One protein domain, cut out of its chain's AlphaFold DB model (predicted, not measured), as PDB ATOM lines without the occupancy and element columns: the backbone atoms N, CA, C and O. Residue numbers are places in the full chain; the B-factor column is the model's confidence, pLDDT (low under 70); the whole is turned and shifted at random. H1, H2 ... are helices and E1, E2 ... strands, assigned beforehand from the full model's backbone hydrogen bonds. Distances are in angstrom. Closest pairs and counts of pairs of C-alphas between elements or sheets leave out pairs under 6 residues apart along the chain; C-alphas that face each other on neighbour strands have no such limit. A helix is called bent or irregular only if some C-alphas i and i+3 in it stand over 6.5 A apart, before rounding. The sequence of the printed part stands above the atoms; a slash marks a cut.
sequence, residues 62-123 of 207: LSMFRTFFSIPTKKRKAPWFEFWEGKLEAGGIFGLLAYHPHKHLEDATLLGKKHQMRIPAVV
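What this domain is: This is residues 62 to 123 of the 207 residues of the protein "HNH_5 domain-containing protein" of Flammeovirgaceae bacterium 311 (UniProt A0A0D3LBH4). A small three-stranded sheet has the short helix H1 across one face, while H2 sits at the far end of the long axis and only grazes it. The unnamed tail, residues 111 to 123, leads back towards H1. The 62 printed residues run H1 E1 E2 E3 H2, mixed in class, under half in named elements; E1 E2 E3 form a meander, each strand the antiparallel neighbour of the one before. The whole is only just compact, close to loose, with radius of gyration of the C-alphas 12.2 A and spans 36 by 24 by 18 A.

How they stand to each other: H1, residues 62 to 68, is on the sheet of E1, residues 80 to 83, E2, residues 86 to 90, and E3, residues 97 to 101, at a height of 6.5 A; its closest C-alphas to E1 are Thr 67 and Trp 80, 5.3 A. Hairpin E1 and E2 has N 81 and O 88 within hydrogen-bond range, 2.8 A; hairpin E2 and E3 has N 89 and O 98, 2.9 A. H2, residues 103 to 110, is apart from H1. Every O i to N i+4 pair is within range in H1, 2 of 4 in H2.

Where its parts are: H1 begins at C-alpha 62 (158.662, 180.268, 236.970) and is 9.7 A long; E1 is 10.2 A, E2 13.5 A, E3 12.3 A. H2, 11.0 A, is irregular, with C-alphas 104 and 107 7.5 A apart, and ends at C-alpha 110 (174.328, 177.510, 260.787).

The domain as a whole: The C-alphas of Lys 74 and Lys 113 are farthest apart, 37.6 A. The link H1 to E1 is long; the printed part has no cut, and no printed residue is under 70 in pLDDT.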
ATOM      1  N   LEU A  62     158.447 181.598 237.548       92.88
ATOM      2  CA  LEU A  62     158.662 180.268 236.970       92.88
ATOM      3  C   LEU A  62     159.868 179.535 237.559       92.88
ATOM      4  O   LEU A  62     159.785 178.337 237.824       92.88
ATOM      5  N   SER A  63     160.985 180.229 237.784       92.56
ATOM      6  CA  SER A  63     162.169 179.612 238.389       92.56
ATOM      7  C   SER A  63     161.899 179.138 239.818       92.56
ATOM      8  O   SER A  63     162.300 178.030 240.169       92.56
ATOM      9  N   MET A  64     161.169 179.935 240.606       91.00
ATOM     10  CA  MET A  64     160.782 179.597 241.975       91.00
ATOM     11  C   MET A  64     159.802 178.422 241.994       91.00
ATOM     12  O   MET A  64     160.095 177.421 242.643       91.00
ATOM     13  N   PHE A  65     158.707 178.484 241.231       89.25
ATOM     14  CA  PHE A  65     157.716 177.405 241.187       89.25
ATOM     15  C   PHE A  65     158.304 176.096 240.681       89.25
ATOM     16  O   PHE A  65     158.058 175.051 241.271       89.25
ATOM     17  N   ARG A  66     159.155 176.133 239.653       90.75
ATOM     18  CA  ARG A  66     159.844 174.929 239.179       90.75
ATOM     19  C   ARG A  66     160.687 174.294 240.285       90.75
ATOM     20  O   ARG A  66     160.680 173.074 240.430       90.75
ATOM     21  N   THR A  67     161.408 175.108 241.058       91.88
ATOM     22  CA  THR A  67     162.198 174.646 242.205       91.88
ATOM     23  C   THR A  67     161.317 174.114 243.329       91.88
ATOM     24  O   THR A  67     161.594 173.042 243.857       91.88
ATOM     25  N   PHE A  68     160.225 174.803 243.640       87.81
ATOM     26  CA  PHE A  68     159.277 174.403 244.672       87.81
ATOM     27  C   PHE A  68     158.565 173.083 244.344       87.81
ATOM     28  O   PHE A  68     158.460 172.197 245.188       87.81
ATOM     29  N   PHE A  69     158.144 172.909 243.095       85.00
ATOM     30  CA  PHE A  69     157.476 171.705 242.604       85.00
ATOM     31  C   PHE A  69     158.444 170.572 242.244       85.00
ATOM     32  O   PHE A  69     158.006 169.520 241.786       85.00
ATOM     33  N   SER A  70     159.754 170.752 242.445       87.12
ATOM     34  CA  SER A  70     160.778 169.764 242.084       87.12
ATOM     35  C   SER A  70     160.707 169.298 240.618       87.12
ATOM     36  O   SER A  70     161.056 168.162 240.303       87.12
ATOM     37  N   ILE A  71     160.297 170.181 239.698       88.50
ATOM     38  CA  ILE A  71     160.164 169.859 238.269       88.50
ATOM     39  C   ILE A  71     161.564 169.776 237.635       88.50
ATOM     40  O   ILE A  71     162.259 170.796 237.521       88.50
ATOM     41  N   PRO A  72     162.015 168.586 237.205       86.31
ATOM     42  CA  PRO A  72     163.364 168.411 236.700       86.31
ATOM     43  C   PRO A  72     163.573 169.149 235.375       86.31
ATOM     44  O   PRO A  72     162.675 169.326 234.557       86.31
ATOM     45  N   THR A  73     164.817 169.540 235.119       83.94
ATOM     46  CA  THR A  73     165.213 170.012 233.783       83.94
ATOM     47  C   THR A  73     165.097 168.885 232.750       83.94
ATOM     48  O   THR A  73     165.129 167.708 233.109       83.94
ATOM     49  N   LYS A  74     165.120 169.213 231.446       77.00
ATOM     50  CA  LYS A  74     165.181 168.196 230.368       77.00
ATOM     51  C   LYS A  74     166.316 167.171 230.545       77.00
ATOM     52  O   LYS A  74     166.210 166.035 230.104       77.00
ATOM     53  N   LYS A  75     167.406 167.551 231.227       83.25
ATOM     54  CA  LYS A  75     168.546 166.669 231.553       83.25
ATOM     55  C   LYS A  75     168.379 165.910 232.878       83.25
ATOM     56  O   LYS A  75     169.368 165.417 233.412       83.25
ATOM     57  N   ARG A  76     167.167 165.869 233.442       83.62
ATOM     58  CA  ARG A  76     166.825 165.264 234.740       83.62
ATOM     59  C   ARG A  76     167.617 165.808 235.935       83.62
ATOM     60  O   ARG A  76     167.757 165.138 236.949       83.62
ATOM     61  N   LYS A  77     168.142 167.033 235.825       88.19
ATOM     62  CA  LYS A  77     168.787 167.729 236.951       88.19
ATOM     63  C   LYS A  77     167.748 168.429 237.814       88.19
ATOM     64  O   LYS A  77     166.793 168.977 237.255       88.19
ATOM     65  N   ALA A  78     167.998 168.465 239.122       90.31
ATOM     66  CA  ALA A  78     167.194 169.214 240.075       90.31
ATOM     67  C   ALA A  78     167.157 170.709 239.691       90.31
ATOM     68  O   ALA A  78     168.203 171.292 239.369       90.31
ATOM     69  N   PRO A  79     165.970 171.331 239.655       92.69
ATOM     70  CA  PRO A  79     165.852 172.763 239.437       92.69
ATOM     71  C   PRO A  79     166.369 173.537 240.649       92.69
ATOM     72  O   PRO A  79     166.308 173.086 241.793       92.69
ATOM     73  N   TRP A  80     166.832 174.754 240.396       93.62
ATOM     74  CA  TRP A  80     167.313 175.656 241.428       93.62
ATOM     75  C   TRP A  80     166.917 177.101 241.127       93.62
ATOM     76  O   TRP A  80     166.657 177.465 239.975       93.62
ATOM     77  N   PHE A  81     166.899 177.902 242.185       92.81
ATOM     78  CA  PHE A  81     166.608 179.325 242.182       92.81
ATOM     79  C   PHE A  81     167.669 180.047 243.015       92.81
ATOM     80  O   PHE A  81     167.852 179.743 244.190       92.81
ATOM     81  N   GLU A  82     168.382 180.989 242.409       91.75
ATOM     82  CA  GLU A  82     169.449 181.742 243.066       91.75
ATOM     83  C   GLU A  82     169.027 183.195 243.278       91.75
ATOM     84  O   GLU A  82     168.395 183.817 242.421       91.75
ATOM     85  N   PHE A  83     169.365 183.730 244.445       91.25
ATOM     86  CA  PHE A  83     169.039 185.080 244.875       91.25
ATOM     87  C   PHE A  83     170.115 185.591 245.835       91.25
ATOM     88  O   PHE A  83     171.090 184.914 246.146       91.25
ATOM     89  N   TRP A  84     169.968 186.827 246.304       90.94
ATOM     90  CA  TRP A  84     171.028 187.504 247.049       90.94
ATOM     91  C   TRP A  84     171.423 186.800 248.365       90.94
ATOM     92  O   TRP A  84     172.598 186.861 248.735       90.94
ATOM     93  N   GLU A  85     170.501 186.095 249.042       93.38
ATOM     94  CA  GLU A  85     170.828 185.348 250.271       93.38
ATOM     95  C   GLU A  85     171.441 183.963 250.010       93.38
ATOM     96  O   GLU A  85     171.981 183.359 250.940       93.38
ATOM     97  N   GLY A  86     171.340 183.421 248.795       93.94
ATOM     98  CA  GLY A  86     171.805 182.068 248.497       93.94
ATOM     99  C   GLY A  86     171.091 181.393 247.332       93.94
ATOM    100  O   GLY A  86     170.436 182.026 246.503       93.94
ATOM    101  N   LYS A  87     171.192 180.067 247.309       94.75
ATOM    102  CA  LYS A  87     170.562 179.190 246.322       94.75
ATOM    103  C   LYS A  87     169.556 178.267 247.007       94.75
ATOM    104  O   LYS A  87     169.871 177.634 248.012       94.75
ATOM    105  N   LEU A  88     168.364 178.173 246.435       94.00
ATOM    106  CA  LEU A  88     167.395 177.118 246.706       94.00
ATOM    107  C   LEU A  88     167.535 176.042 245.641       94.00
ATOM    108  O   LEU A  88     167.538 176.343 244.448       94.00
ATOM    109  N   GLU A  89     167.638 174.794 246.060       95.12
ATOM    110  CA  GLU A  89     167.669 173.635 245.178       95.12
ATOM    111  C   GLU A  89     166.548 172.674 245.564       95.12
ATOM    112  O   GLU A  89     166.252 172.483 246.744       95.12
ATOM    113  N   ALA A  90     165.885 172.103 244.566       92.62
ATOM    114  CA  ALA A  90     164.812 171.150 244.793       92.62
ATOM    115  C   ALA A  90     165.329 169.878 245.473       92.62
ATOM    116  O   ALA A  90     166.295 169.265 245.017       92.62
ATOM    117  N   GLY A  91     164.631 169.443 246.520       87.50
ATOM    118  CA  GLY A  91     164.926 168.218 247.262       87.50
ATOM    119  C   GLY A  91     164.402 166.936 246.608       87.50
ATOM    120  O   GLY A  91     164.550 165.864 247.185       87.50
ATOM    121  N   GLY A  92     163.775 167.024 245.429       81.00
ATOM    122  CA  GLY A  92     163.274 165.872 244.668       81.00
ATOM    123  C   GLY A  92     161.844 165.444 245.010       81.00
ATOM    124  O   GLY A  92     161.296 164.578 244.337       81.00
ATOM    125  N   ILE A  93     161.224 166.077 246.007       79.56
ATOM    126  CA  ILE A  93     159.790 165.985 246.298       79.56
ATOM    127  C   ILE A  93     159.201 167.392 246.380       79.56
ATOM    128  O   ILE A  93     159.926 168.368 246.591       79.56
ATOM    129  N   PHE A  94     157.891 167.506 246.189       77.44
ATOM    130  CA  PHE A  94     157.185 168.780 246.267       77.44
ATOM    131  C   PHE A  94     157.471 169.494 247.600       77.44
ATOM    132  O   PHE A  94     157.390 168.885 248.667       77.44
ATOM    133  N   GLY A  95     157.790 170.788 247.540       77.75
ATOM    134  CA  GLY A  95     157.952 171.669 248.697       77.75
ATOM    135  C   GLY A  95     159.230 171.459 249.514       77.75
ATOM    136  O   GLY A  95     159.570 172.313 250.333       77.75
ATOM    137  N   LEU A  96     159.976 170.372 249.287       84.12
ATOM    138  CA  LEU A  96     161.264 170.159 249.937       84.12
ATOM    139  C   LEU A  96     162.346 170.960 249.215       84.12
ATOM    140  O   LEU A  96     162.647 170.709 248.048       84.12
ATOM    141  N   LEU A  97     162.964 171.890 249.936       90.19
ATOM    142  CA  LEU A  97     164.012 172.762 249.420       90.19
ATOM    143  C   LEU A  97     165.294 172.613 250.237       90.19
ATOM    144  O   LEU A  97     165.281 172.738 251.461       90.19
ATOM    145  N   ALA A  98     166.412 172.411 249.548       92.19
ATOM    146  CA  ALA A  98     167.737 172.597 250.113       92.19
ATOM    147  C   ALA A  98     168.119 174.077 250.000       92.19
ATOM    148  O   ALA A  98     168.120 174.649 248.908       92.19
ATOM    149  N   TYR A  99     168.434 174.702 251.132       92.56
ATOM    150  CA  TYR A  99     168.931 176.072 251.171       92.56
ATOM    151  C   TYR A  99     170.449 176.087 251.330       92.56
ATOM    152  O   TYR A  99     170.991 175.574 252.308       92.56
ATOM    153  N   HIS A 100     171.117 176.719 250.373       93.75
ATOM    154  CA  HIS A 100     172.555 176.936 250.362       93.75
ATOM    155  C   HIS A 100     172.822 178.436 250.551       93.75
ATOM    156  O   HIS A 100     172.745 179.191 249.574       93.75
ATOM    157  N   PRO A 101     173.080 178.904 251.787       94.75
ATOM    158  CA  PRO A 101     173.336 180.316 252.042       94.75
ATOM    159  C   PRO A 101     174.630 180.773 251.362       94.75
ATOM    160  O   PRO A 101     175.609 180.033 251.276       94.75
ATOM    161  N   HIS A 102     174.665 182.028 250.917       95.44
ATOM    162  CA  HIS A 102     175.926 182.653 250.525       95.44
ATOM    163  C   HIS A 102     176.856 182.827 251.731       95.44
ATOM    164  O   HIS A 102     176.401 183.013 252.857       95.44
ATOM    165  N   LYS A 103     178.171 182.868 251.478       94.88
ATOM    166  CA  LYS A 103     179.229 182.928 252.506       94.88
ATOM    167  C   LYS A 103     178.994 183.973 253.606       94.88
ATOM    168  O   LYS A 103     179.280 183.729 254.768       94.88
ATOM    169  N   HIS A 104     178.456 185.141 253.254       93.75
ATOM    170  CA  HIS A 104     178.197 186.224 254.210       93.75
ATOM    171  C   HIS A 104     177.016 185.953 255.168       93.75
ATOM    172  O   HIS A 104     176.842 186.687 256.138       93.75
ATOM    173  N   LEU A 105     176.210 184.918 254.910       94.06
ATOM    174  CA  LEU A 105     175.066 184.481 255.721       94.06
ATOM    175  C   LEU A 105     175.230 183.063 256.283       94.06
ATOM    176  O   LEU A 105     174.374 182.622 257.051       94.06
ATOM    177  N   GLU A 106     176.294 182.350 255.917       93.12
ATOM    178  CA  GLU A 106     176.515 180.948 256.281       93.12
ATOM    179  C   GLU A 106     176.575 180.764 257.802       93.12
ATOM    180  O   GLU A 106     175.729 180.067 258.361       93.12
ATOM    181  N   ASP A 107     177.460 181.495 258.490       94.88
ATOM    182  CA  ASP A 107     177.580 181.448 259.954       94.88
ATOM    183  C   ASP A 107     176.271 181.821 260.654       94.88
ATOM    184  O   ASP A 107     175.862 181.185 261.625       94.88
ATOM    185  N   ALA A 108     175.584 182.858 260.165       93.38
ATOM    186  CA  ALA A 108     174.318 183.291 260.745       93.38
ATOM    187  C   ALA A 108     173.223 182.223 260.586       93.38
ATOM    188  O   ALA A 108     172.387 182.070 261.474       93.38
ATOM    189  N   THR A 109     173.240 181.476 259.483       91.56
ATOM    190  CA  THR A 109     172.295 180.386 259.211       91.56
ATOM    191  C   THR A 109     172.622 179.159 260.062       91.56
ATOM    192  O   THR A 109     171.750 178.663 260.770       91.56
ATOM    193  N   LEU A 110     173.883 178.710 260.065       89.69
ATOM    194  CA  LEU A 110     174.328 177.510 260.787       89.69
ATOM    195  C   LEU A 110     174.246 177.664 262.310       89.69
ATOM    196  O   LEU A 110     173.892 176.718 263.008       89.69
ATOM    197  N   LEU A 111     174.528 178.860 262.835       94.81
ATOM    198  CA  LEU A 111     174.414 179.162 264.267       94.81
ATOM    199  C   LEU A 111     172.976 179.497 264.699       94.81
ATOM    200  O   LEU A 111     172.770 179.906 265.840       94.81
ATOM    201  N   GLY A 112     171.997 179.398 263.793       91.56
ATOM    202  CA  GLY A 112     170.600 179.707 264.088       91.56
ATOM    203  C   GLY A 112     170.350 181.175 264.444       91.56
ATOM    204  O   GLY A 112     169.379 181.470 265.124       91.56
ATOM    205  N   LYS A 113     171.210 182.106 264.012       93.62
ATOM    206  CA  LYS A 113     171.026 183.560 264.200       93.62
ATOM    207  C   LYS A 113     170.096 184.173 263.145       93.62
ATOM    208  O   LYS A 113     169.604 185.285 263.326       93.62
ATOM    209  N   LYS A 114     169.870 183.469 262.033       90.56
ATOM    210  CA  LYS A 114     168.914 183.819 260.979       90.56
ATOM    211  C   LYS A 114     167.740 182.842 261.025       90.56
ATOM    212  O   LYS A 114     167.902 181.661 260.747       90.56
ATOM    213  N   HIS A 115     166.556 183.361 261.337       87.19
ATOM    214  CA  HIS A 115     165.318 182.574 261.442       87.19
ATOM    215  C   HIS A 115     164.380 182.741 260.242       87.19
ATOM    216  O   HIS A 115     163.320 182.127 260.191       87.19
ATOM    217  N   GLN A 116     164.729 183.621 259.305       88.25
ATOM    218  CA  GLN A 116     163.879 183.980 258.174       88.25
ATOM    219  C   GLN A 116     164.707 184.091 256.904       88.25
ATOM    220  O   GLN A 116     165.807 184.648 256.928       88.25
ATOM    221  N   MET A 117     164.135 183.627 255.798       87.00
ATOM    222  CA  MET A 117     164.659 183.791 254.447       87.00
ATOM    223  C   MET A 117     163.802 184.800 253.684       87.00
ATOM    224  O   MET A 117     162.579 184.802 253.829       87.00
ATOM    225  N   ARG A 118     164.431 185.658 252.878       86.81
ATOM    226  CA  ARG A 118     163.724 186.656 252.061       86.81
ATOM    227  C   ARG A 118     163.961 186.409 250.579       86.81
ATOM    228  O   ARG A 118     164.998 186.778 250.030       86.81
ATOM    229  N   ILE A 119     162.964 185.811 249.939       86.25
ATOM    230  CA  ILE A 119     162.975 185.509 248.509       86.25
ATOM    231  C   ILE A 119     162.412 186.718 247.744       86.25
ATOM    232  O   ILE A 119     161.286 187.133 248.022       86.25
ATOM    233  N   PRO A 120     163.159 187.315 246.798       85.94
ATOM    234  CA  PRO A 120     162.647 188.422 246.000       85.94
ATOM    235  C   PRO A 120     161.625 187.924 244.966       85.94
ATOM    236  O   PRO A 120     161.975 187.194 244.040       85.94
ATOM    237  N   ALA A 121     160.382 188.388 245.080       87.94
ATOM    238  CA  ALA A 121     159.320 188.178 244.094       87.94
ATOM    239  C   ALA A 121     159.435 189.187 242.932       87.94
ATOM    240  O   ALA A 121     158.571 190.037 242.729       87.94
ATOM    241  N   VAL A 122     160.562 189.163 242.209       89.00
ATOM    242  CA  VAL A 122     160.859 190.139 241.144       89.00
ATOM    243  C   VAL A 122     161.010 189.451 239.797       89.00
ATOM    244  O   VAL A 122     161.926 188.655 239.582       89.00
ATOM    245  N   VAL A 123     160.163 189.843 238.847       92.56
ATOM    246  CA  VAL A 123     160.268 189.409 237.453       92.56
ATOM    247  C   VAL A 123     161.365 190.214 236.753       92.56
ATOM    248  O   VAL A 123     161.151 191.316 236.258       92.56
TER     249      VAL A 123